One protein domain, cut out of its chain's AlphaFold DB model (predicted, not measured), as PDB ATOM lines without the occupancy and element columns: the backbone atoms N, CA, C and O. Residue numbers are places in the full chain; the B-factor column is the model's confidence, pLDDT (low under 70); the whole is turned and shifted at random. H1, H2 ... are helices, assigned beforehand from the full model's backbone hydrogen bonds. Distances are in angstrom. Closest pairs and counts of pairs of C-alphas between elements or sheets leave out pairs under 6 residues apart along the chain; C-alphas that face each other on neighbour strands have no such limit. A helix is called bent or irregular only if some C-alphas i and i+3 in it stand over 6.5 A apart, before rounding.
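What this domain is: This is residues 2 to 189 of the 694 residues of an uncharacterized protein of Rhizophagus irregularis (strain DAOM 181602 / DAOM 197198 / MUCL 43194) (UniProt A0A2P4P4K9). One long, kinked helix, H8, runs through the middle of a body of crossed helices. H2, H5 and H6 pack on it, with H1, H3 and H4 toward one end of the longest axis; H10 packs on it farther along, with H12 across H10 and H11 toward the other end. Residues 83 to 90, holding H7, stick out, and an unnamed tail follows H12. The printed part has 188 residues with twelve named helices, H1 to H12 in order, and no named strand: the class is all helix. It is compact, with a radius of gyration of the C-alphas of 16.5 A and spans of 50 by 34 by 32 A.

Where its parts are: Find C-alpha 2 at (212.384, 283.377, 218.092); from there H1, residues 2 to 15, runs 20.0 A. Next come H2, residues 19 to 25, H3, 27 to 30, and H4, 34 to 42. H5, 49 to 62, spans 20.1 A and H6, 67 to 79, 19.3 A. After H7, 84 to 87, find C-alpha 93 at (215.386, 271.994, 231.733), where H8, 93 to 116, begins its 34.4 A. H9, 119 to 129, and H10, 136 to 151, span 15.3 A and 23.0 A. H11, 158 to 164, and H12, 166 to 171, follow; C-alpha 171 is at (214.454, 249.446, 217.328).

How they stand to each other: Begin at the hub, H8, which touches five helices and has a kink of 41 degrees near residue 110. H5 touches it the same way at a steep tilt of 43 degrees, closest at the C-alphas of Gln 59 and Ala 101, 4.6 A. H6 touches it opposite ways at 46 degrees, a steep tilt, closest at C-alphas 77 and 99, 4.6 A. H2 touches it about perpendicular, 87 degrees, closest at C-alphas 24 and 95, 5.5 A. H4 and H8 only just touch, only at their ends, with 3 pairs of C-alphas within 8 A, the closest being 40 and 94, 5.2 A. H10 touches H8 through residues 145 to 149, closest at C-alphas 107 and 145, 6.5 A. Farther out, H1 touches H5, closest at C-alphas 6 and 57, 6.2 A; H3 touches H2, closest at 23 and 30, 5.2 A; H12 touches H10, closest at 143 and 171, 5.4 A. H9 is close to but not clearly touching H6, C-alphas 75 and 128 being closest at 6.7 A, and H11 likewise to H12, 162 and 168 at 6.6 A. Every O i to N i+4 pair is within hydrogen-bond range in H1, H2, H4, H5, H9, H10 and H11; H8 has 18 of 20, H6 4 of 9 with 7 of 10 O i to N i+3 pairs, H12 0 of 2 with 1 of 3, and H3 and H7 are too short for such a pair.

The domain as a whole: The two C-alphas farthest apart, of Ile 34 and Lys 156, are 50.8 A apart. The printed part has no cut, and no link between helices is long. Look for low confidence in the B-factor column, under 70 in 47 residues, among them 82 to 91 and 169 to 189.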
ATOM      1  N   ASN A   2     211.264 284.138 218.691       55.62
ATOM      2  CA  ASN A   2     212.384 283.377 218.092       55.62
ATOM      3  C   ASN A   2     213.664 284.192 217.853       55.62
ATOM      4  O   ASN A   2     214.742 283.761 218.247       55.62
ATOM      5  N   SER A   3     213.554 285.398 217.283       60.81
ATOM      6  CA  SER A   3     214.719 286.249 216.994       60.81
ATOM      7  C   SER A   3     215.437 286.775 218.242       60.81
ATOM      8  O   SER A   3     216.600 287.155 218.152       60.81
ATOM      9  N   ILE A   4     214.766 286.815 219.398       73.75
ATOM     10  CA  ILE A   4     215.344 287.292 220.661       73.75
ATOM     11  C   ILE A   4     216.117 286.153 221.326       73.75
ATOM     12  O   ILE A   4     217.284 286.336 221.654       73.75
ATOM     13  N   ILE A   5     215.509 284.966 221.444       79.06
ATOM     14  CA  ILE A   5     216.169 283.769 221.992       79.06
ATOM     15  C   ILE A   5     217.375 283.372 221.124       79.06
ATOM     16  O   ILE A   5     218.452 283.122 221.658       79.06
ATOM     17  N   GLU A   6     217.246 283.414 219.788       79.06
ATOM     18  CA  GLU A   6     218.364 283.125 218.874       79.06
ATOM     19  C   GLU A   6     219.519 284.118 219.040       79.06
ATOM     20  O   GLU A   6     220.682 283.710 219.082       79.06
ATOM     21  N   LYS A   7     219.215 285.414 219.193       82.94
ATOM     22  CA  LYS A   7     220.233 286.431 219.483       82.94
ATOM     23  C   LYS A   7     220.905 286.185 220.830       82.94
ATOM     24  O   LYS A   7     222.124 286.272 220.888       82.94
ATOM     25  N   ILE A   8     220.144 285.859 221.876       85.06
ATOM     26  CA  ILE A   8     220.694 285.577 223.207       85.06
ATOM     27  C   ILE A   8     221.662 284.394 223.136       85.06
ATOM     28  O   ILE A   8     222.830 284.572 223.459       85.06
ATOM     29  N   PHE A   9     221.236 283.234 222.630       88.19
ATOM     30  CA  PHE A   9     222.115 282.062 222.529       88.19
ATOM     31  C   PHE A   9     223.334 282.293 221.634       88.19
ATOM     32  O   PHE A   9     224.423 281.821 221.948       88.19
ATOM     33  N   THR A  10     223.186 283.061 220.550       84.88
ATOM     34  CA  THR A  10     224.325 283.421 219.695       84.88
ATOM     35  C   THR A  10     225.324 284.317 220.432       84.88
ATOM     36  O   THR A  10     226.525 284.110 220.290       84.88
ATOM     37  N   ILE A  11     224.850 285.289 221.217       86.44
ATOM     38  CA  ILE A  11     225.711 286.181 222.007       86.44
ATOM     39  C   ILE A  11     226.417 285.398 223.118       86.44
ATOM     40  O   ILE A  11     227.628 285.530 223.253       86.44
ATOM     41  N   GLU A  12     225.697 284.563 223.872       87.75
ATOM     42  CA  GLU A  12     226.289 283.741 224.941       87.75
ATOM     43  C   GLU A  12     227.388 282.823 224.383       87.75
ATOM     44  O   GLU A  12     228.480 282.762 224.937       87.75
ATOM     45  N   PHE A  13     227.157 282.200 223.222       86.31
ATOM     46  CA  PHE A  13     228.163 281.372 222.550       86.31
ATOM     47  C   PHE A  13     229.366 282.163 222.020       86.31
ATOM     48  O   PHE A  13     230.490 281.670 222.015       86.31
ATOM     49  N   GLN A  14     229.152 283.393 221.544       86.62
ATOM     50  CA  GLN A  14     230.249 284.263 221.111       86.62
ATOM     51  C   GLN A  14     231.111 284.725 222.290       86.62
ATOM     52  O   GLN A  14     232.318 284.882 222.127       86.62
ATOM     53  N   GLN A  15     230.493 284.950 223.451       86.81
ATOM     54  CA  GLN A  15     231.172 285.375 224.674       86.81
ATOM     55  C   GLN A  15     231.920 284.219 225.344       86.81
ATOM     56  O   GLN A  15     233.029 284.418 225.831       86.81
ATOM     57  N   ASN A  16     231.350 283.014 225.323       85.12
ATOM     58  CA  ASN A  16     232.002 281.796 225.776       85.12
ATOM     59  C   ASN A  16     231.654 280.638 224.828       85.12
ATOM     60  O   ASN A  16     230.548 280.097 224.862       85.12
ATOM     61  N   LYS A  17     232.624 280.224 224.003       84.62
ATOM     62  CA  LYS A  17     232.445 279.128 223.035       84.62
ATOM     63  C   LYS A  17     232.148 277.782 223.699       84.62
ATOM     64  O   LYS A  17     231.587 276.903 223.053       84.62
ATOM     65  N   GLU A  18     232.484 277.626 224.976       85.19
ATOM     66  CA  GLU A  18     232.253 276.399 225.732       85.19
ATOM     67  C   GLU A  18     230.947 276.420 226.530       85.19
ATOM     68  O   GLU A  18     230.603 275.419 227.146       85.19
ATOM     69  N   ILE A  19     230.163 277.505 226.489       88.25
ATOM     70  CA  ILE A  19     229.010 277.693 227.385       88.25
ATOM     71  C   ILE A  19     227.983 276.555 227.324       88.25
ATOM     72  O   ILE A  19     227.494 276.113 228.358       88.25
ATOM     73  N   PHE A  20     227.684 276.032 226.130       88.69
ATOM     74  CA  PHE A  20     226.731 274.927 225.967       88.69
ATOM     75  C   PHE A  20     227.339 273.566 226.320       88.69
ATOM     76  O   PHE A  20     226.621 272.667 226.748       88.69
ATOM     77  N   PHE A  21     228.658 273.414 226.203       89.00
ATOM     78  CA  PHE A  21     229.368 272.233 226.687       89.00
ATOM     79  C   PHE A  21     229.457 272.215 228.216       89.00
ATOM     80  O   PHE A  21     229.223 271.179 228.838       89.00
ATOM     81  N   MET A  22     229.730 273.374 228.822       85.81
ATOM     82  CA  MET A  22     229.670 273.592 230.264       85.81
ATOM     83  C   MET A  22     228.261 273.355 230.787       85.81
ATOM     84  O   MET A  22     228.112 272.668 231.782       85.81
ATOM     85  N   LEU A  23     227.224 273.825 230.092       85.44
ATOM     86  CA  LEU A  23     225.838 273.595 230.493       85.44
ATOM     87  C   LEU A  23     225.472 272.104 230.552       85.44
ATOM     88  O   LEU A  23     224.700 271.717 231.422       85.44
ATOM     89  N   MET A  24     226.048 271.261 229.686       85.88
ATOM     90  CA  MET A  24     225.880 269.803 229.776       85.88
ATOM     91  C   MET A  24     226.659 269.190 230.949       85.88
ATOM     92  O   MET A  24     226.121 268.322 231.631       85.88
ATOM     93  N   LYS A  25     227.903 269.635 231.186       83.69
ATOM     94  CA  LYS A  25     228.820 269.077 232.201       83.69
ATOM     95  C   LYS A  25     228.544 269.554 233.632       83.69
ATOM     96  O   LYS A  25     228.613 268.763 234.563       83.69
ATOM     97  N   ASN A  26     228.305 270.850 233.793       81.06
ATOM     98  CA  ASN A  26     228.145 271.564 235.053       81.06
ATOM     99  C   ASN A  26     227.110 272.700 234.879       81.06
ATOM    100  O   ASN A  26     227.471 273.859 234.628       81.06
ATOM    101  N   PRO A  27     225.805 272.385 234.966       77.38
ATOM    102  CA  PRO A  27     224.746 273.352 234.697       77.38
ATOM    103  C   PRO A  27     224.784 274.548 235.659       77.38
ATOM    104  O   PRO A  27     224.531 275.670 235.223       77.38
ATOM    105  N   GLU A  28     225.180 274.353 236.920       77.12
ATOM    106  CA  GLU A  28     225.240 275.409 237.942       77.12
ATOM    107  C   GLU A  28     226.203 276.546 237.575       77.12
ATOM    108  O   GLU A  28     225.893 277.723 237.766       77.12
ATOM    109  N   GLU A  29     227.355 276.206 236.998       74.69
ATOM    110  CA  GLU A  29     228.376 277.171 236.584       74.69
ATOM    111  C   GLU A  29     227.931 277.967 235.348       74.69
ATOM    112  O   GLU A  29     228.084 279.186 235.284       74.69
ATOM    113  N   SER A  30     227.292 277.299 234.386       71.69
ATOM    114  CA  SER A  30     226.780 277.948 233.171       71.69
ATOM    115  C   SER A  30     225.537 278.826 233.416       71.69
ATOM    116  O   SER A  30     225.351 279.853 232.756       71.69
ATOM    117  N   LEU A  31     224.703 278.476 234.404       73.75
ATOM    118  CA  LEU A  31     223.485 279.209 234.774       73.75
ATOM    119  C   LEU A  31     223.751 280.412 235.696       73.75
ATOM    120  O   LEU A  31     222.809 281.065 236.150       73.75
ATOM    121  N   GLN A  32     225.018 280.782 235.903       72.44
ATOM    122  CA  GLN A  32     225.391 282.107 236.413       72.44
ATOM    123  C   GLN A  32     225.073 283.227 235.404       72.44
ATOM    124  O   GLN A  32     224.890 284.382 235.793       72.44
ATOM    125  N   SER A  33     224.947 282.899 234.109       81.50
ATOM    126  CA  SER A  33     224.444 283.839 233.104       81.50
ATOM    127  C   SER A  33     222.978 284.172 233.380       81.50
ATOM    128  O   SER A  33     222.087 283.334 233.223       81.50
ATOM    129  N   ILE A  34     222.708 285.438 233.721       80.69
ATOM    130  CA  ILE A  34     221.348 285.956 233.950       80.69
ATOM    131  C   ILE A  34     220.449 285.658 232.740       80.69
ATOM    132  O   ILE A  34     219.266 285.361 232.909       80.69
ATOM    133  N   ARG A  35     220.998 285.688 231.516       84.81
ATOM    134  CA  ARG A  35     220.235 285.439 230.286       84.81
ATOM    135  C   ARG A  35     219.836 283.974 230.139       84.81
ATOM    136  O   ARG A  35     218.672 283.701 229.855       84.81
ATOM    137  N   LEU A  36     220.772 283.045 230.350       84.38
ATOM    138  CA  LEU A  36     220.493 281.607 230.267       84.38
ATOM    139  C   LEU A  36     219.578 281.153 231.403       84.38
ATOM    140  O   LEU A  36     218.624 280.421 231.148       84.38
ATOM    141  N   LYS A  37     219.795 281.666 232.618       83.06
ATOM    142  CA  LYS A  37     218.919 281.424 233.769       83.06
ATOM    143  C   LYS A  37     217.495 281.904 233.511       83.06
ATOM    144  O   LYS A  37     216.554 281.143 233.681       83.06
ATOM    145  N   THR A  38     217.335 283.118 232.981       82.62
ATOM    146  CA  THR A  38     216.012 283.641 232.606       82.62
ATOM    147  C   THR A  38     215.328 282.745 231.573       82.62
ATOM    148  O   THR A  38     214.128 282.514 231.669       82.62
ATOM    149  N   ILE A  39     216.054 282.223 230.578       83.88
ATOM    150  CA  ILE A  39     215.464 281.298 229.599       83.88
ATOM    151  C   ILE A  39     215.074 279.975 230.267       83.88
ATOM    152  O   ILE A  39     213.958 279.515 230.051       83.88
ATOM    153  N   ASN A  40     215.954 279.398 231.088       83.75
ATOM    154  CA  ASN A  40     215.696 278.159 231.821       83.75
ATOM    155  C   ASN A  40     214.439 278.267 232.700       83.75
ATOM    156  O   ASN A  40     213.550 277.431 232.592       83.75
ATOM    157  N   ASP A  41     214.323 279.341 233.482       82.19
ATOM    158  CA  ASP A  41     213.213 279.556 234.419       82.19
ATOM    159  C   ASP A  41     211.864 279.785 233.704       82.19
ATOM    160  O   ASP A  41     210.795 279.569 234.278       82.19
ATOM    161  N   ASN A  42     211.893 280.210 232.434       81.19
ATOM    162  CA  ASN A  42     210.695 280.419 231.617       81.19
ATOM    163  C   ASN A  42     210.224 279.159 230.870       81.19
ATOM    164  O   ASN A  42     209.112 279.155 230.332       81.19
ATOM    165  N   ILE A  43     211.025 278.092 230.825       80.88
ATOM    166  CA  ILE A  43     210.628 276.822 230.210       80.88
ATOM    167  C   ILE A  43     210.052 275.940 231.314       80.88
ATOM    168  O   ILE A  43     210.785 275.404 232.130       80.88
ATOM    169  N   LYS A  44     208.724 275.801 231.354       71.81
ATOM    170  CA  LYS A  44     208.034 275.007 232.390       71.81
ATOM    171  C   LYS A  44     207.955 273.515 232.072       71.81
ATOM    172  O   LYS A  44     207.812 272.707 232.981       71.81
ATOM    173  N   ASP A  45     208.005 273.176 230.788       76.12
ATOM    174  CA  ASP A  45     207.870 271.817 230.272       76.12
ATOM    175  C   ASP A  45     208.884 271.604 229.140       76.12
ATOM    176  O   ASP A  45     209.005 272.435 228.228       76.12
ATOM    177  N   ILE A  46     209.618 270.496 229.216       75.00
ATOM    178  CA  ILE A  46     210.613 270.087 228.226       75.00
ATOM    179  C   ILE A  46     209.974 269.697 226.884       75.00
ATOM    180  O   ILE A  46     210.605 269.870 225.847       75.00
ATOM    181  N   ASP A  47     208.703 269.284 226.867       69.69
ATOM    182  CA  ASP A  47     207.935 269.007 225.641       69.69
ATOM    183  C   ASP A  47     207.114 270.232 225.153       69.69
ATOM    184  O   ASP A  47     206.164 270.123 224.361       69.69
ATOM    185  N   SER A  48     207.494 271.444 225.578       78.31
ATOM    186  CA  SER A  48     206.900 272.703 225.100       78.31
ATOM    187  C   SER A  48     207.468 273.180 223.751       78.31
ATOM    188  O   SER A  48     208.610 272.904 223.382       78.31
ATOM    189  N   ASN A  49     206.701 274.008 223.027       71.56
ATOM    190  CA  ASN A  49     207.154 274.628 221.767       71.56
ATOM    191  C   ASN A  49     208.387 275.536 221.960       71.56
ATOM    192  O   ASN A  49     209.198 275.693 221.046       71.56
ATOM    193  N   ILE A  50     208.540 276.133 223.150       76.38
ATOM    194  CA  ILE A  50     209.706 276.955 223.505       76.38
ATOM    195  C   ILE A  50     210.938 276.063 223.693       76.38
ATOM    196  O   ILE A  50     212.009 276.408 223.198       76.38
ATOM    197  N   ALA A  51     210.788 274.902 224.335       78.56
ATOM    198  CA  ALA A  51     211.868 273.931 224.470       78.56
ATOM    199  C   ALA A  51     212.345 273.414 223.103       78.56
ATOM    200  O   ALA A  51     213.549 273.379 222.841       78.56
ATOM    201  N   GLU A  52     211.417 273.114 222.188       78.75
ATOM    202  CA  GLU A  52     211.750 272.694 220.820       78.75
ATOM    203  C   GLU A  52     212.474 273.796 220.035       78.75
ATOM    204  O   GLU A  52     213.458 273.543 219.336       78.75
ATOM    205  N   LEU A  53     212.028 275.046 220.167       77.31
ATOM    206  CA  LEU A  53     212.701 276.198 219.577       77.31
ATOM    207  C   LEU A  53     214.135 276.350 220.105       77.31
ATOM    208  O   LEU A  53     215.060 276.511 219.305       77.31
ATOM    209  N   CYS A  54     214.324 276.283 221.425       83.31
ATOM    210  CA  CYS A  54     215.642 276.355 222.051       83.31
ATOM    211  C   CYS A  54     216.550 275.219 221.566       83.31
ATOM    212  O   CYS A  54     217.681 275.481 221.161       83.31
ATOM    213  N   CYS A  55     216.026 273.991 221.510       84.81
ATOM    214  CA  CYS A  55     216.730 272.818 220.997       84.81
ATOM    215  C   CYS A  55     217.246 273.052 219.569       84.81
ATOM    216  O   CYS A  55     218.434 272.891 219.304       84.81
ATOM    217  N   ASN A  56     216.389 273.527 218.660       80.44
ATOM    218  CA  ASN A  56     216.767 273.773 217.265       80.44
ATOM    219  C   ASN A  56     217.822 274.882 217.111       80.44
ATOM    220  O   ASN A  56     218.720 274.776 216.271       80.44
ATOM    221  N   ILE A  57     217.726 275.956 217.901       81.38
ATOM    222  CA  ILE A  57     218.709 277.047 217.860       81.38
ATOM    223  C   ILE A  57     220.074 276.549 218.343       81.38
ATOM    224  O   ILE A  57     221.079 276.798 217.679       81.38
ATOM    225  N   ILE A  58     220.111 275.837 219.472       87.56
ATOM    226  CA  ILE A  58     221.347 275.295 220.044       87.56
ATOM    227  C   ILE A  58     221.950 274.238 219.106       87.56
ATOM    228  O   ILE A  58     223.151 274.258 218.846       87.56
ATOM    229  N   GLN A  59     221.124 273.390 218.488       86.88
ATOM    230  CA  GLN A  59     221.571 272.415 217.491       86.88
ATOM    231  C   GLN A  59     222.283 273.099 216.308       86.88
ATOM    232  O   GLN A  59     223.350 272.664 215.886       86.88
ATOM    233  N   LYS A  60     221.749 274.225 215.809       82.44
ATOM    234  CA  LYS A  60     222.368 275.048 214.747       82.44
ATOM    235  C   LYS A  60     223.688 275.706 215.176       82.44
ATOM    236  O   LYS A  60     224.483 276.114 214.327       82.44
ATOM    237  N   ILE A  61     223.914 275.878 216.477       85.88
ATOM    238  CA  ILE A  61     225.205 276.328 217.008       85.88
ATOM    239  C   ILE A  61     226.203 275.169 216.948       85.88
ATOM    240  O   ILE A  61     227.273 275.348 216.369       85.88
ATOM    241  N   PHE A  62     225.821 273.982 217.429       86.12
ATOM    242  CA  PHE A  62     226.650 272.776 217.331       86.12
ATOM    243  C   PHE A  62     226.962 272.376 215.884       86.12
ATOM    244  O   PHE A  62     228.071 271.931 215.611       86.12
ATOM    245  N   SER A  63     226.060 272.622 214.926       83.25
ATOM    246  CA  SER A  63     226.286 272.289 213.509       83.25
ATOM    247  C   SER A  63     227.415 273.083 212.840       83.25
ATOM    248  O   SER A  63     227.720 272.858 211.670       83.25
ATOM    249  N   LYS A  64     227.978 274.086 213.526       84.62
ATOM    250  CA  LYS A  64     229.149 274.848 213.065       84.62
ATOM    251  C   LYS A  64     230.472 274.244 213.545       84.62
ATOM    252  O   LYS A  64     231.511 274.729 213.112       84.62
ATOM    253  N   LEU A  65     230.421 273.267 214.446       85.50
ATOM    254  CA  LEU A  65     231.580 272.603 215.034       85.50
ATOM    255  C   LEU A  65     231.882 271.300 214.297       85.50
ATOM    256  O   LEU A  65     230.991 270.664 213.721       85.50
ATOM    257  N   GLU A  66     233.147 270.898 214.326       87.56
ATOM    258  CA  GLU A  66     233.597 269.642 213.749       87.56
ATOM    259  C   GLU A  66     233.320 268.456 214.679       87.56
ATOM    260  O   GLU A  66     233.410 268.553 215.900       87.56
ATOM    261  N   PHE A  67     233.054 267.285 214.094       86.06
ATOM    262  CA  PHE A  67     232.813 266.038 214.834       86.06
ATOM    263  C   PHE A  67     233.823 265.743 215.961       86.06
ATOM    264  O   PHE A  67     233.423 265.317 217.042       86.06
ATOM    265  N   ASN A  68     235.117 266.013 215.744       84.81
ATOM    266  CA  ASN A  68     236.165 265.781 216.745       84.81
ATOM    267  C   ASN A  68     236.024 266.691 217.976       84.81
ATOM    268  O   ASN A  68     236.423 266.299 219.068       84.81
ATOM    269  N   GLU A  69     235.442 267.882 217.815       88.00
ATOM    270  CA  GLU A  69     235.141 268.798 218.919       88.00
ATOM    271  C   GLU A  69     233.932 268.313 219.733       88.00
ATOM    272  O   GLU A  69     233.858 268.556 220.936       88.00
ATOM    273  N   LEU A  70     232.991 267.607 219.095       90.06
ATOM    274  CA  LEU A  70     231.782 267.091 219.740       90.06
ATOM    275  C   LEU A  70     232.042 265.787 220.508       90.06
ATOM    276  O   LEU A  70     231.492 265.597 221.591       90.06
ATOM    277  N   LEU A  71     232.891 264.900 219.980       88.44
ATOM    278  CA  LEU A  71     233.127 263.549 220.508       88.44
ATOM    279  C   LEU A  71     233.359 263.466 222.033       88.44
ATOM    280  O   LEU A  71     232.667 262.671 222.672       88.44
ATOM    281  N   PRO A  72     234.209 264.306 222.664       89.31
ATOM    282  CA  PRO A  72     234.473 264.223 224.105       89.31
ATOM    283  C   PRO A  72     233.248 264.502 224.988       89.31
ATOM    284  O   PRO A  72     233.273 264.237 226.191       89.31
ATOM    285  N   TYR A  73     232.189 265.081 224.417       90.00
ATOM    286  CA  TYR A  73     230.995 265.524 225.132       90.00
ATOM    287  C   TYR A  73     229.822 264.547 225.037       90.00
ATOM    288  O   TYR A  73     228.846 264.698 225.770       90.00
ATOM    289  N   PHE A  74     229.931 263.513 224.196       89.12
ATOM    290  CA  PHE A  74     228.859 262.548 223.966       89.12
ATOM    291  C   PHE A  74     228.410 261.830 225.239       89.12
ATOM    292  O   PHE A  74     227.216 261.775 225.528       89.12
ATOM    293  N   LYS A  75     229.367 261.369 226.050       87.12
ATOM    294  CA  LYS A  75     229.090 260.719 227.335       87.12
ATOM    295  C   LYS A  75     228.292 261.624 228.285       87.12
ATOM    296  O   LYS A  75     227.288 261.189 228.835       87.12
ATOM    297  N   TYR A  76     228.682 262.894 228.405       85.38
ATOM    298  CA  TYR A  76     228.029 263.856 229.302       85.38
ATOM    299  C   TYR A  76     226.584 264.167 228.885       85.38
ATOM    300  O   TYR A  76     225.712 264.308 229.740       85.38
ATOM    301  N   ALA A  77     226.308 264.226 227.578       87.06
ATOM    302  CA  ALA A  77     224.952 264.433 227.068       87.06
ATOM    303  C   ALA A  77     224.016 263.245 227.359       87.06
ATOM    304  O   ALA A  77     222.806 263.425 227.485       87.06
ATOM    305  N   ILE A  78     224.568 262.033 227.468       84.62
ATOM    306  CA  ILE A  78     223.829 260.835 227.877       84.62
ATOM    307  C   ILE A  78     223.649 260.803 229.399       84.62
ATOM    308  O   ILE A  78     222.537 260.597 229.883       84.62
ATOM    309  N   GLU A  79     224.714 261.066 230.159       80.12
ATOM    310  CA  GLU A  79     224.695 261.053 231.627       80.12
ATOM    311  C   GLU A  79     223.722 262.075 232.228       80.12
ATOM    312  O   GLU A  79     223.127 261.789 233.269       80.12
ATOM    313  N   SER A  80     223.455 263.195 231.539       76.12
ATOM    314  CA  SER A  80     222.466 264.193 231.980       76.12
ATOM    315  C   SER A  80     221.027 263.662 232.100       76.12
ATOM    316  O   SER A  80     220.161 264.371 232.606       76.12
ATOM    317  N   PHE A  81     220.745 262.444 231.620       75.00
ATOM    318  CA  PHE A  81     219.436 261.782 231.708       75.00
ATOM    319  C   PHE A  81     219.455 260.451 232.480       75.00
ATOM    320  O   PHE A  81     218.419 259.790 232.576       75.00
ATOM    321  N   VAL A  82     220.615 260.026 232.995       66.12
ATOM    322  CA  VAL A  82     220.801 258.693 233.605       66.12
ATOM    323  C   VAL A  82     221.072 258.761 235.115       66.12
ATOM    324  O   VAL A  82     220.892 257.758 235.798       66.12
ATOM    325  N   GLN A  83     221.451 259.916 235.670       61.62
ATOM    326  CA  GLN A  83     221.688 260.060 237.113       61.62
ATOM    327  C   GLN A  83     220.375 259.986 237.923       61.62
ATOM    328  O   GLN A  83     219.523 260.868 237.823       61.62
ATOM    329  N   GLU A  84     220.230 258.940 238.746       50.78
ATOM    330  CA  GLU A  84     219.063 258.691 239.618       50.78
ATOM    331  C   GLU A  84     218.939 259.688 240.795       50.78
ATOM    332  O   GLU A  84     217.857 259.837 241.362       50.78
ATOM    333  N   ASP A  85     219.994 260.446 241.116       46.41
ATOM    334  CA  ASP A  85     220.028 261.379 242.259       46.41
ATOM    335  C   ASP A  85     219.297 262.725 242.030       46.41
ATOM    336  O   ASP A  85     219.158 263.536 242.948       46.41
ATOM    337  N   LEU A  86     218.763 262.979 240.830       46.31
ATOM    338  CA  LEU A  86     218.083 264.241 240.481       46.31
ATOM    339  C   LEU A  86     216.614 264.328 240.926       46.31
ATOM    340  O   LEU A  86     215.956 265.344 240.693       46.31
ATOM    341  N   LEU A  87     216.089 263.313 241.616       40.66
ATOM    342  CA  LEU A  87     214.738 263.365 242.187       40.66
ATOM    343  C   LEU A  87     214.605 264.331 243.381       40.66
ATOM    344  O   LEU A  87     213.487 264.535 243.854       40.66
ATOM    345  N   LEU A  88     215.693 264.959 243.856       43.59
ATOM    346  CA  LEU A  88     215.643 265.834 245.035       43.59
ATOM    347  C   LEU A  88     216.098 267.295 244.860       43.59
ATOM    348  O   LEU A  88     215.745 268.086 245.735       43.59
ATOM    349  N   GLN A  89     216.762 267.734 243.779       42.34
ATOM    350  CA  GLN A  89     217.093 269.166 243.590       42.34
ATOM    351  C   GLN A  89     217.113 269.605 242.106       42.34
ATOM    352  O   GLN A  89     217.795 269.010 241.287       42.34
ATOM    353  N   GLN A  90     216.337 270.657 241.794       53.38
ATOM    354  CA  GLN A  90     216.328 271.504 240.577       53.38
ATOM    355  C   GLN A  90     216.634 270.825 239.225       53.38
ATOM    356  O   GLN A  90     217.766 270.791 238.757       53.38
ATOM    357  N   ILE A  91     215.586 270.401 238.511       57.97
ATOM    358  CA  ILE A  91     215.699 269.975 237.108       57.97
ATOM    359  C   ILE A  91     216.091 271.186 236.239       57.97
ATOM    360  O   ILE A  91     215.280 272.086 236.012       57.97
ATOM    361  N   PHE A  92     217.320 271.207 235.719       73.88
ATOM    362  CA  PHE A  92     217.767 272.207 234.745       73.88
ATOM    363  C   PHE A  92     217.255 271.849 233.344       73.88
ATOM    364  O   PHE A  92     217.921 271.183 232.553       73.88
ATOM    365  N   ILE A  93     216.046 272.301 233.013       81.38
ATOM    366  CA  ILE A  93     215.386 271.994 231.733       81.38
ATOM    367  C   ILE A  93     216.247 272.428 230.531       81.38
ATOM    368  O   ILE A  93     216.303 271.734 229.514       81.38
ATOM    369  N   LEU A  94     216.988 273.534 230.645       85.06
ATOM    370  CA  LEU A  94     217.872 273.999 229.577       85.06
ATOM    371  C   LEU A  94     219.094 273.085 229.366       85.06
ATOM    372  O   LEU A  94     219.543 272.952 228.226       85.06
ATOM    373  N   GLN A  95     219.593 272.413 230.412       87.50
ATOM    374  CA  GLN A  95     220.643 271.392 230.282       87.50
ATOM    375  C   GLN A  95     220.130 270.224 229.444       87.50
ATOM    376  O   GLN A  95     220.768 269.846 228.467       87.50
ATOM    377  N   GLN A  96     218.937 269.720 229.756       85.38
ATOM    378  CA  GLN A  96     218.322 268.615 229.021       85.38
ATOM    379  C   GLN A  96     218.066 268.975 227.549       85.38
ATOM    380  O   GLN A  96     218.408 268.207 226.648       85.38
ATOM    381  N   ILE A  97     217.546 270.176 227.279       86.88
ATOM    382  CA  ILE A  97     217.366 270.690 225.911       86.88
ATOM    383  C   ILE A  97     218.704 270.769 225.166       86.88
ATOM    384  O   ILE A  97     218.774 270.403 223.991       86.88
ATOM    385  N   THR A  98     219.755 271.236 225.839       89.00
ATOM    386  CA  THR A  98     221.104 271.360 225.268       89.00
ATOM    387  C   THR A  98     221.698 269.994 224.949       89.00
ATOM    388  O   THR A  98     222.184 269.800 223.838       89.00
ATOM    389  N   SER A  99     221.578 269.030 225.863       89.19
ATOM    390  CA  SER A  99     222.006 267.646 225.655       89.19
ATOM    391  C   SER A  99     221.274 266.991 224.482       89.19
ATOM    392  O   SER A  99     221.903 266.352 223.644       89.19
ATOM    393  N   ILE A 100     219.962 267.202 224.341       88.19
ATOM    394  CA  ILE A 100     219.202 266.679 223.192       88.19
ATOM    395  C   ILE A 100     219.634 267.361 221.890       88.19
ATOM    396  O   ILE A 100     219.841 266.687 220.883       88.19
ATOM    397  N   ALA A 101     219.809 268.685 221.899       88.56
ATOM    398  CA  ALA A 101     220.275 269.436 220.734       88.56
ATOM    399  C   ALA A 101     221.660 268.962 220.270       88.56
ATOM    400  O   ALA A 101     221.889 268.783 219.072       88.56
ATOM    401  N   PHE A 102     222.559 268.725 221.226       92.75
ATOM    402  CA  PHE A 102     223.874 268.143 221.001       92.75
ATOM    403  C   PHE A 102     223.760 266.741 220.390       92.75
ATOM    404  O   PHE A 102     224.349 266.494 219.340       92.75
ATOM    405  N   LEU A 103     222.966 265.842 220.988       90.56
ATOM    406  CA  LEU A 103     222.819 264.460 220.518       90.56
ATOM    407  C   LEU A 103     222.280 264.402 219.086       90.56
ATOM    408  O   LEU A 103     222.803 263.648 218.271       90.56
ATOM    409  N   LYS A 104     221.297 265.239 218.737       88.06
ATOM    410  CA  LYS A 104     220.753 265.297 217.371       88.06
ATOM    411  C   LYS A 104     221.815 265.663 216.333       88.06
ATOM    412  O   LYS A 104     221.876 265.038 215.276       88.06
ATOM    413  N   GLU A 105     222.649 266.666 216.615       89.69
ATOM    414  CA  GLU A 105     223.723 267.059 215.695       89.69
ATOM    415  C   GLU A 105     224.870 266.047 215.677       89.69
ATOM    416  O   GLU A 105     225.370 265.712 214.602       89.69
ATOM    417  N   PHE A 106     225.245 265.511 216.839       91.62
ATOM    418  CA  PHE A 106     226.263 264.474 216.954       91.62
ATOM    419  C   PHE A 106     225.916 263.255 216.092       91.62
ATOM    420  O   PHE A 106     226.748 262.807 215.311       91.62
ATOM    421  N   ILE A 107     224.672 262.769 216.165       88.88
ATOM    422  CA  ILE A 107     224.182 261.606 215.405       88.88
ATOM    423  C   ILE A 107     224.187 261.874 213.897       88.88
ATOM    424  O   ILE A 107     224.633 261.039 213.111       88.88
ATOM    425  N   ASN A 108     223.747 263.063 213.481       85.06
ATOM    426  CA  ASN A 108     223.785 263.490 212.082       85.06
ATOM    427  C   ASN A 108     225.224 263.522 211.530       85.06
ATOM    428  O   ASN A 108     225.482 263.032 210.430       85.06
ATOM    429  N   GLN A 109     226.181 264.081 212.281       86.00
ATOM    430  CA  GLN A 109     227.589 264.096 211.869       86.00
ATOM    431  C   GLN A 109     228.238 262.711 211.927       86.00
ATOM    432  O   GLN A 109     229.034 262.387 211.044       86.00
ATOM    433  N   PHE A 110     227.877 261.901 212.924       88.00
ATOM    434  CA  PHE A 110     228.326 260.523 213.074       88.00
ATOM    435  C   PHE A 110     228.005 259.718 211.812       88.00
ATOM    436  O   PHE A 110     228.915 259.178 211.190       88.00
ATOM    437  N   TRP A 111     226.748 259.727 211.355       84.81
ATOM    438  CA  TRP A 111     226.358 258.984 210.153       84.81
ATOM    439  C   TRP A 111     226.979 259.531 208.864       84.81
ATOM    440  O   TRP A 111     227.383 258.748 208.008       84.81
ATOM    441  N   LYS A 112     227.159 260.854 208.740       82.62
ATOM    442  CA  LYS A 112     227.877 261.458 207.597       82.62
ATOM    443  C   LYS A 112     229.334 261.009 207.493       82.62
ATOM    444  O   LYS A 112     229.873 260.973 206.390       82.62
ATOM    445  N   LYS A 113     229.979 260.739 208.630       83.06
ATOM    446  CA  LYS A 113     231.411 260.423 208.719       83.06
ATOM    447  C   LYS A 113     231.697 258.965 209.057       83.06
ATOM    448  O   LYS A 113     232.866 258.621 209.153       83.06
ATOM    449  N   TYR A 114     230.678 258.120 209.215       83.19
ATOM    450  CA  TYR A 114     230.795 256.768 209.768       83.19
ATOM    451  C   TYR A 114     231.940 255.949 209.148       83.19
ATOM    452  O   TYR A 114     232.804 255.465 209.872       83.19
ATOM    453  N   PHE A 115     232.035 255.900 207.816       78.62
ATOM    454  CA  PHE A 115     233.090 255.157 207.104       78.62
ATOM    455  C   PHE A 115     234.508 255.728 207.264       78.62
ATOM    456  O   PHE A 115     235.480 255.112 206.839       78.62
ATOM    457  N   SER A 116     234.631 256.924 207.827       80.31
ATOM    458  CA  SER A 116     235.893 257.614 208.093       80.31
ATOM    459  C   SER A 116     236.307 257.538 209.566       80.31
ATOM    460  O   SER A 116     237.363 258.058 209.919       80.31
ATOM    461  N   LEU A 117     235.479 256.946 210.438       82.62
ATOM    462  CA  LEU A 117     235.748 256.842 211.873       82.62
ATOM    463  C   LEU A 117     236.648 255.644 212.189       82.62
ATOM    464  O   LEU A 117     236.618 254.619 211.512       82.62
ATOM    465  N   SER A 118     237.442 255.759 213.256       83.75
ATOM    466  CA  SER A 118     238.238 254.636 213.748       83.75
ATOM    467  C   SER A 118     237.368 253.628 214.504       83.75
ATOM    468  O   SER A 118     236.398 253.986 215.178       83.75
ATOM    469  N   SER A 119     237.778 252.360 214.484       81.88
ATOM    470  CA  SER A 119     237.122 251.287 215.244       81.88
ATOM    471  C   SER A 119     237.070 251.563 216.754       81.88
ATOM    472  O   SER A 119     236.118 251.163 217.423       81.88
ATOM    473  N   SER A 120     238.049 252.292 217.299       83.19
ATOM    474  CA  SER A 120     238.056 252.722 218.702       83.19
ATOM    475  C   SER A 120     236.921 253.697 219.037       83.19
ATOM    476  O   SER A 120     236.273 253.521 220.064       83.19
ATOM    477  N   MET A 121     236.639 254.675 218.164       82.62
ATOM    478  CA  MET A 121     235.550 255.645 218.352       82.62
ATOM    479  C   MET A 121     234.179 254.972 218.243       82.62
ATOM    480  O   MET A 121     233.283 255.234 219.043       82.62
ATOM    481  N   ILE A 122     234.031 254.064 217.275       84.00
ATOM    482  CA  ILE A 122     232.815 253.259 217.096       84.00
ATOM    483  C   ILE A 122     232.550 252.420 218.353       84.00
ATOM    484  O   ILE A 122     231.422 252.379 218.846       84.00
ATOM    485  N   LYS A 123     233.594 251.796 218.913       84.31
ATOM    486  CA  LYS A 123     233.496 251.010 220.146       84.31
ATOM    487  C   LYS A 123     233.100 251.861 221.356       84.31
ATOM    488  O   LYS A 123     232.216 251.453 222.097       84.31
ATOM    489  N   GLU A 124     233.689 253.043 221.525       84.44
ATOM    490  CA  GLU A 124     233.363 253.960 222.627       84.44
ATOM    491  C   GLU A 124     231.883 254.377 222.616       84.44
ATOM    492  O   GLU A 124     231.199 254.290 223.636       84.44
ATOM    493  N   ILE A 125     231.355 254.759 221.447       85.88
ATOM    494  CA  ILE A 125     229.939 255.122 221.279       85.88
ATOM    495  C   ILE A 125     229.034 253.924 221.588       85.88
ATOM    496  O   ILE A 125     228.016 254.071 222.266       85.88
ATOM    497  N   ASN A 126     229.420 252.736 221.121       85.12
ATOM    498  CA  ASN A 126     228.707 251.495 221.390       85.12
ATOM    499  C   ASN A 126     228.667 251.143 222.880       85.12
ATOM    500  O   ASN A 126     227.616 250.751 223.384       85.12
ATOM    501  N   ASP A 127     229.790 251.281 223.579       83.38
ATOM    502  CA  ASP A 127     229.888 250.970 225.002       83.38
ATOM    503  C   ASP A 127     229.031 251.938 225.833       83.38
ATOM    504  O   ASP A 127     228.308 251.492 226.723       83.38
ATOM    505  N   ILE A 128     229.005 253.232 225.483       81.50
ATOM    506  CA  ILE A 128     228.119 254.231 226.111       81.50
ATOM    507  C   ILE A 128     226.646 253.900 225.844       81.50
ATOM    508  O   ILE A 128     225.821 253.935 226.756       81.50
ATOM    509  N   MET A 129     226.306 253.540 224.604       79.50
ATOM    510  CA  MET A 129     224.929 253.240 224.217       79.50
ATOM    511  C   MET A 129     224.396 251.943 224.809       79.50
ATOM    512  O   MET A 129     223.180 251.810 224.870       79.50
ATOM    513  N   LYS A 130     225.246 251.012 225.262       75.38
ATOM    514  CA  LYS A 130     224.852 249.759 225.938       75.38
ATOM    515  C   LYS A 130     224.454 249.941 227.409       75.38
ATOM    516  O   LYS A 130     223.873 249.021 227.982       75.38
ATOM    517  N   ILE A 131     224.735 251.094 228.019       64.06
ATOM    518  CA  ILE A 131     224.424 251.369 229.430       64.06
ATOM    519  C   ILE A 131     222.898 251.489 229.619       64.06
ATOM    520  O   ILE A 131     222.233 252.181 228.854       64.06
ATOM    521  N   ASN A 132     222.350 250.817 230.643       61.28
ATOM    522  CA  ASN A 132     220.941 250.874 231.073       61.28
ATOM    523  C   ASN A 132     219.892 250.652 229.962       61.28
ATOM    524  O   ASN A 132     219.182 251.573 229.557       61.28
ATOM    525  N   ASN A 133     219.730 249.392 229.534       61.41
ATOM    526  CA  ASN A 133     218.713 248.970 228.555       61.41
ATOM    527  C   ASN A 133     217.270 249.374 228.914       61.41
ATOM    528  O   ASN A 133     216.453 249.547 228.008       61.41
ATOM    529  N   ASP A 134     216.966 249.562 230.199       64.88
ATOM    530  CA  ASP A 134     215.617 249.877 230.679       64.88
ATOM    531  C   ASP A 134     215.329 251.387 230.775       64.88
ATOM    532  O   ASP A 134     214.199 251.775 231.066       64.88
ATOM    533  N   ASN A 135     216.306 252.265 230.497       75.75
ATOM    534  CA  ASN A 135     216.086 253.713 230.546       75.75
ATOM    535  C   ASN A 135     215.294 254.201 229.302       75.75
ATOM    536  O   ASN A 135     215.780 254.064 228.171       75.75
ATOM    537  N   PRO A 136     214.108 254.832 229.470       74.38
ATOM    538  CA  PRO A 136     213.267 255.288 228.353       74.38
ATOM    539  C   PRO A 136     213.934 256.311 227.418       74.38
ATOM    540  O   PRO A 136     213.635 256.353 226.219       74.38
ATOM    541  N   PHE A 137     214.851 257.131 227.942       78.69
ATOM    542  CA  PHE A 137     215.616 258.094 227.153       78.69
ATOM    543  C   PHE A 137     216.627 257.392 226.244       78.69
ATOM    544  O   PHE A 137     216.661 257.672 225.046       78.69
ATOM    545  N   ILE A 138     217.384 256.423 226.772       79.75
ATOM    546  CA  ILE A 138     218.355 255.644 225.986       79.75
ATOM    547  C   ILE A 138     217.653 254.901 224.847       79.75
ATOM    548  O   ILE A 138     218.106 254.956 223.706       79.75
ATOM    549  N   GLN A 139     216.497 254.283 225.114       78.25
ATOM    550  CA  GLN A 139     215.696 253.632 224.070       78.25
ATOM    551  C   GLN A 139     215.237 254.615 222.978       78.25
ATOM    552  O   GLN A 139     215.249 254.280 221.789       78.25
ATOM    553  N   SER A 140     214.876 255.842 223.359       79.12
ATOM    554  CA  SER A 140     214.449 256.889 222.421       79.12
ATOM    555  C   SER A 140     215.606 257.412 221.567       79.12
ATOM    556  O   SER A 140     215.436 257.605 220.365       79.12
ATOM    557  N   ILE A 141     216.803 257.562 222.143       84.38
ATOM    558  CA  ILE A 141     218.007 257.933 221.392       84.38
ATOM    559  C   ILE A 141     218.444 256.809 220.448       84.38
ATOM    560  O   ILE A 141     218.741 257.089 219.289       84.38
ATOM    561  N   ARG A 142     218.413 255.538 220.874       84.25
ATOM    562  CA  ARG A 142     218.694 254.392 219.984       84.25
ATOM    563  C   ARG A 142     217.726 254.344 218.797       84.25
ATOM    564  O   ARG A 142     218.151 254.172 217.654       84.25
ATOM    565  N   SER A 143     216.441 254.592 219.053       79.88
ATOM    566  CA  SER A 143     215.419 254.701 218.002       79.88
ATOM    567  C   SER A 143     215.698 255.881 217.059       79.88
ATOM    568  O   SER A 143     215.556 255.750 215.844       79.88
ATOM    569  N   TYR A 144     216.160 257.018 217.588       80.88
ATOM    570  CA  TYR A 144     216.570 258.176 216.788       80.88
ATOM    571  C   TYR A 144     217.806 257.884 215.915       80.88
ATOM    572  O   TYR A 144     217.816 258.242 214.740       80.88
ATOM    573  N   PHE A 145     218.816 257.177 216.441       83.94
ATOM    574  CA  PHE A 145     219.971 256.699 215.666       83.94
ATOM    575  C   PHE A 145     219.539 255.850 214.463       83.94
ATOM    576  O   PHE A 145     220.044 256.064 213.361       83.94
ATOM    577  N   ALA A 146     218.594 254.923 214.665       79.00
ATOM    578  CA  ALA A 146     218.054 254.072 213.605       79.00
ATOM    579  C   ALA A 146     217.270 254.871 212.548       79.00
ATOM    580  O   ALA A 146     217.414 254.632 211.348       79.00
ATOM    581  N   LEU A 147     216.459 255.842 212.982       75.94
ATOM    582  CA  LEU A 147     215.696 256.710 212.082       75.94
ATOM    583  C   LEU A 147     216.602 257.601 211.226       75.94
ATOM    584  O   LEU A 147     216.377 257.709 210.021       75.94
ATOM    585  N   GLU A 148     217.630 258.212 211.819       76.06
ATOM    586  CA  GLU A 148     218.606 259.014 211.077       76.06
ATOM    587  C   GLU A 148     219.406 258.147 210.101       76.06
ATOM    588  O   GLU A 148     219.546 258.550 208.951       76.06
ATOM    589  N   LEU A 149     219.836 256.934 210.480       76.56
ATOM    590  CA  LEU A 149     220.507 256.000 209.562       76.56
ATOM    591  C   LEU A 149     219.671 255.736 208.299       76.56
ATOM    592  O   LEU A 149     220.195 255.822 207.194       76.56
ATOM    593  N   ASN A 150     218.367 255.482 208.451       70.25
ATOM    594  CA  ASN A 150     217.454 255.259 207.323       70.25
ATOM    595  C   ASN A 150     217.297 256.487 206.406       70.25
ATOM    596  O   ASN A 150     216.866 256.348 205.263       70.25
ATOM    597  N   SER A 151     217.628 257.691 206.883       64.56
ATOM    598  CA  SER A 151     217.620 258.907 206.061       64.56
ATOM    599  C   SER A 151     218.838 259.015 205.129       64.56
ATOM    600  O   SER A 151     218.817 259.784 204.160       64.56
ATOM    601  N   PHE A 152     219.883 258.224 205.384       62.03
ATOM    602  CA  PHE A 152     221.053 258.116 204.527       62.03
ATOM    603  C   PHE A 152     220.904 256.922 203.572       62.03
ATOM    604  O   PHE A 152     220.657 255.792 203.977       62.03
ATOM    605  N   ASN A 153     221.042 257.168 202.267       53.12
ATOM    606  CA  ASN A 153     220.713 256.201 201.216       53.12
ATOM    607  C   ASN A 153     221.851 255.178 200.983       53.12
ATOM    608  O   ASN A 153     222.445 255.134 199.906       53.12
ATOM    609  N   TYR A 154     222.187 254.376 202.000       55.44
ATOM    610  CA  TYR A 154     223.292 253.401 201.981       55.44
ATOM    611  C   TYR A 154     222.796 251.946 201.914       55.44
ATOM    612  O   TYR A 154     223.239 251.082 202.669       55.44
ATOM    613  N   ILE A 155     221.871 251.647 200.994       49.69
ATOM    614  CA  ILE A 155     221.097 250.385 200.938       49.69
ATOM    615  C   ILE A 155     221.964 249.109 201.040       49.69
ATOM    616  O   ILE A 155     221.570 248.165 201.716       49.69
ATOM    617  N   LYS A 156     223.160 249.073 200.433       53.25
ATOM    618  CA  LYS A 156     224.064 247.900 200.467       53.25
ATOM    619  C   LYS A 156     224.912 247.768 201.741       53.25
ATOM    620  O   LYS A 156     225.563 246.751 201.924       53.25
ATOM    621  N   GLN A 157     224.951 248.789 202.591       59.28
ATOM    622  CA  GLN A 157     225.886 248.885 203.721       59.28
ATOM    623  C   GLN A 157     225.171 248.848 205.082       59.28
ATOM    624  O   GLN A 157     225.828 248.802 206.119       59.28
ATOM    625  N   HIS A 158     223.834 248.796 205.088       63.72
ATOM    626  CA  HIS A 158     223.033 248.596 206.298       63.72
ATOM    627  C   HIS A 158     223.337 247.274 207.017       63.72
ATOM    628  O   HIS A 158     223.107 247.192 208.219       63.72
ATOM    629  N   GLU A 159     223.811 246.241 206.315       66.62
ATOM    630  CA  GLU A 159     224.164 244.951 206.930       66.62
ATOM    631  C   GLU A 159     225.421 245.068 207.803       66.62
ATOM    632  O   GLU A 159     225.388 244.649 208.955       66.62
ATOM    633  N   ILE A 160     226.459 245.761 207.323       71.62
ATOM    634  CA  ILE A 160     227.707 246.010 208.072       71.62
ATOM    635  C   ILE A 160     227.423 246.813 209.350       71.62
ATOM    636  O   ILE A 160     227.879 246.467 210.436       71.62
ATOM    637  N   VAL A 161     226.602 247.863 209.238       75.31
ATOM    638  CA  VAL A 161     226.217 248.700 210.387       75.31
ATOM    639  C   VAL A 161     225.437 247.893 211.433       75.31
ATOM    640  O   VAL A 161     225.613 248.108 212.628       75.31
ATOM    641  N   LYS A 162     224.584 246.950 211.010       71.50
ATOM    642  CA  LYS A 162     223.809 246.101 211.932       71.50
ATOM    643  C   LYS A 162     224.684 245.117 212.706       71.50
ATOM    644  O   LYS A 162     224.407 244.872 213.876       71.50
ATOM    645  N   GLU A 163     225.740 244.592 212.088       75.31
ATOM    646  CA  GLU A 163     226.703 243.718 212.773       75.31
ATOM    647  C   GLU A 163     227.505 244.475 213.845       75.31
ATOM    648  O   GLU A 163     227.758 243.937 214.924       75.31
ATOM    649  N   GLU A 164     227.856 245.742 213.598       79.12
ATOM    650  CA  GLU A 164     228.594 246.575 214.561       79.12
ATOM    651  C   GLU A 164     227.712 247.182 215.668       79.12
ATOM    652  O   GLU A 164     228.184 247.398 216.788       79.12
ATOM    653  N   PHE A 165     226.435 247.450 215.385       81.06
ATOM    654  CA  PHE A 165     225.483 248.086 216.302       81.06
ATOM    655  C   PHE A 165     224.290 247.169 216.591       81.06
ATOM    656  O   PHE A 165     223.158 247.431 216.181       81.06
ATOM    657  N   THR A 166     224.531 246.107 217.360       75.81
ATOM    658  CA  THR A 166     223.529 245.063 217.645       75.81
ATOM    659  C   THR A 166     222.243 245.577 218.310       75.81
ATOM    660  O   THR A 166     221.187 244.976 218.154       75.81
ATOM    661  N   TRP A 167     222.291 246.717 219.009       79.12
ATOM    662  CA  TRP A 167     221.126 247.347 219.644       79.12
ATOM    663  C   TRP A 167     220.183 248.073 218.662       79.12
ATOM    664  O   TRP A 167     219.097 248.497 219.064       79.12
ATOM    665  N   LEU A 168     220.562 248.235 217.386       75.38
ATOM    666  CA  LEU A 168     219.689 248.816 216.356       75.38
ATOM    667  C   LEU A 168     218.586 247.845 215.906       75.38
ATOM    668  O   LEU A 168     217.524 248.297 215.473       75.38
ATOM    669  N   ASP A 169     218.803 246.532 216.021       66.62
ATOM    670  CA  ASP A 169     217.806 245.528 215.629       66.62
ATOM    671  C   ASP A 169     216.558 245.561 216.527       66.62
ATOM    672  O   ASP A 169     215.444 245.392 216.026       66.62
ATOM    673  N   ASP A 170     216.721 245.913 217.807       62.97
ATOM    674  CA  ASP A 170     215.634 246.060 218.788       62.97
ATOM    675  C   ASP A 170     214.732 247.291 218.540       62.97
ATOM    676  O   ASP A 170     213.710 247.475 219.213       62.97
ATOM    677  N   CYS A 171     215.104 248.157 217.588       62.50
ATOM    678  CA  CYS A 171     214.454 249.446 217.328       62.50
ATOM    679  C   CYS A 171     213.565 249.458 216.069       62.50
ATOM    680  O   CYS A 171     212.968 250.493 215.772       62.50
ATOM    681  N   LYS A 172     213.449 248.338 215.333       52.78
ATOM    682  CA  LYS A 172     212.826 248.285 213.990       52.78
ATOM    683  C   LYS A 172     211.357 248.730 213.913       52.78
ATOM    684  O   LYS A 172     210.949 249.172 212.847       52.78
ATOM    685  N   ASP A 173     210.610 248.714 215.022       49.28
ATOM    686  CA  ASP A 173     209.171 249.039 215.040       49.28
ATOM    687  C   ASP A 173     208.726 249.968 216.191       49.28
ATOM    688  O   ASP A 173     207.529 250.185 216.405       49.28
ATOM    689  N   LYS A 174     209.656 250.551 216.963       53.28
ATOM    690  CA  LYS A 174     209.298 251.412 218.105       53.28
ATOM    691  C   LYS A 174     209.189 252.878 217.678       53.28
ATOM    692  O   LYS A 174     210.172 253.514 217.310       53.28
ATOM    693  N   LYS A 175     207.980 253.448 217.767       56.91
ATOM    694  CA  LYS A 175     207.792 254.910 217.736       56.91
ATOM    695  C   LYS A 175     208.571 255.528 218.903       56.91
ATOM    696  O   LYS A 175     208.515 254.997 220.006       56.91
ATOM    697  N   ILE A 176     209.248 256.655 218.680       60.03
ATOM    698  CA  ILE A 176     209.845 257.445 219.769       60.03
ATOM    699  C   ILE A 176     208.704 257.902 220.691       60.03
ATOM    700  O   ILE A 176     207.885 258.731 220.292       60.03
ATOM    701  N   THR A 177     208.615 257.332 221.894       56.41
ATOM    702  CA  THR A 177     207.530 257.594 222.858       56.41
ATOM    703  C   THR A 177     207.900 258.619 223.929       56.41
ATOM    704  O   THR A 177     207.008 259.296 224.431       56.41
ATOM    705  N   TYR A 178     209.184 258.773 224.265       59.34
ATOM    706  CA  TYR A 178     209.681 259.733 225.258       59.34
ATOM    707  C   TYR A 178     210.334 260.937 224.556       59.34
ATOM    708  O   TYR A 178     211.137 260.749 223.643       59.34
ATOM    709  N   LEU A 179     209.973 262.170 224.949       60.81
ATOM    710  CA  LEU A 179     210.452 263.432 224.345       60.81
ATOM    711  C   LEU A 179     210.243 263.515 222.822       60.81
ATOM    712  O   LEU A 179     211.075 264.033 222.066       60.81
ATOM    713  N   SER A 180     209.112 262.979 222.358       58.97
ATOM    714  CA  SER A 180     208.792 262.803 220.936       58.97
ATOM    715  C   SER A 180     208.735 264.110 220.135       58.97
ATOM    716  O   SER A 180     208.885 264.073 218.914       58.97
ATOM    717  N   LYS A 181     208.552 265.273 220.785       67.00
ATOM    718  CA  LYS A 181     208.612 266.587 220.123       67.00
ATOM    719  C   LYS A 181     210.045 267.056 219.876       67.00
ATOM    720  O   LYS A 181     210.321 267.589 218.802       67.00
ATOM    721  N   LEU A 182     210.957 266.842 220.825       67.00
ATOM    722  CA  LEU A 182     212.361 267.246 220.695       67.00
ATOM    723  C   LEU A 182     213.154 266.292 219.791       67.00
ATOM    724  O   LEU A 182     213.950 266.740 218.958       67.00
ATOM    725  N   LEU A 183     212.882 264.989 219.898       67.94
ATOM    726  CA  LEU A 183     213.512 263.914 219.125       67.94
ATOM    727  C   LEU A 183     212.791 263.626 217.796       67.94
ATOM    728  O   LEU A 183     212.741 262.490 217.334       67.94
ATOM    729  N   LYS A 184     212.245 264.658 217.140       65.31
ATOM    730  CA  LYS A 184     211.822 264.542 215.738       65.31
ATOM    731  C   LYS A 184     213.057 264.584 214.831       65.31
ATOM    732  O   LYS A 184     213.866 265.511 214.996       65.31
ATOM    733  N   PRO A 185     213.207 263.639 213.878       55.75
ATOM    734  CA  PRO A 185     214.249 263.736 212.862       55.75
ATOM    735  C   PRO A 185     214.081 265.056 212.112       55.75
ATOM    736  O   PRO A 185     212.960 265.568 211.976       55.75
ATOM    737  N   ILE A 186     215.187 265.635 211.645       51.22
ATOM    738  CA  ILE A 186     215.118 266.855 210.842       51.22
ATOM    739  C   ILE A 186     214.324 266.494 209.588       51.22
ATOM    740  O   ILE A 186     214.845 265.838 208.687       51.22
ATOM    741  N   LYS A 187     213.053 266.912 209.500       47.41
ATOM    742  CA  LYS A 187     212.339 266.869 208.222       47.41
ATOM    743  C   LYS A 187     213.212 267.650 207.248       47.41
ATOM    744  O   LYS A 187     213.341 268.866 207.398       47.41
ATOM    745  N   ARG A 188     213.804 266.970 206.254       42.56
ATOM    746  CA  ARG A 188     214.203 267.641 205.015       42.56
ATOM    747  C   ARG A 188     212.951 268.374 204.579       42.56
ATOM    748  O   ARG A 188     211.921 267.753 204.322       42.56
ATOM    749  N   ILE A 189     212.994 269.695 204.672       46.09
ATOM    750  CA  ILE A 189     211.866 270.538 204.325       46.09
ATOM    751  C   ILE A 189     211.650 270.316 202.829       46.09
ATOM    752  O   ILE A 189     212.333 270.912 202.002       46.09
TER     753      ILE A 189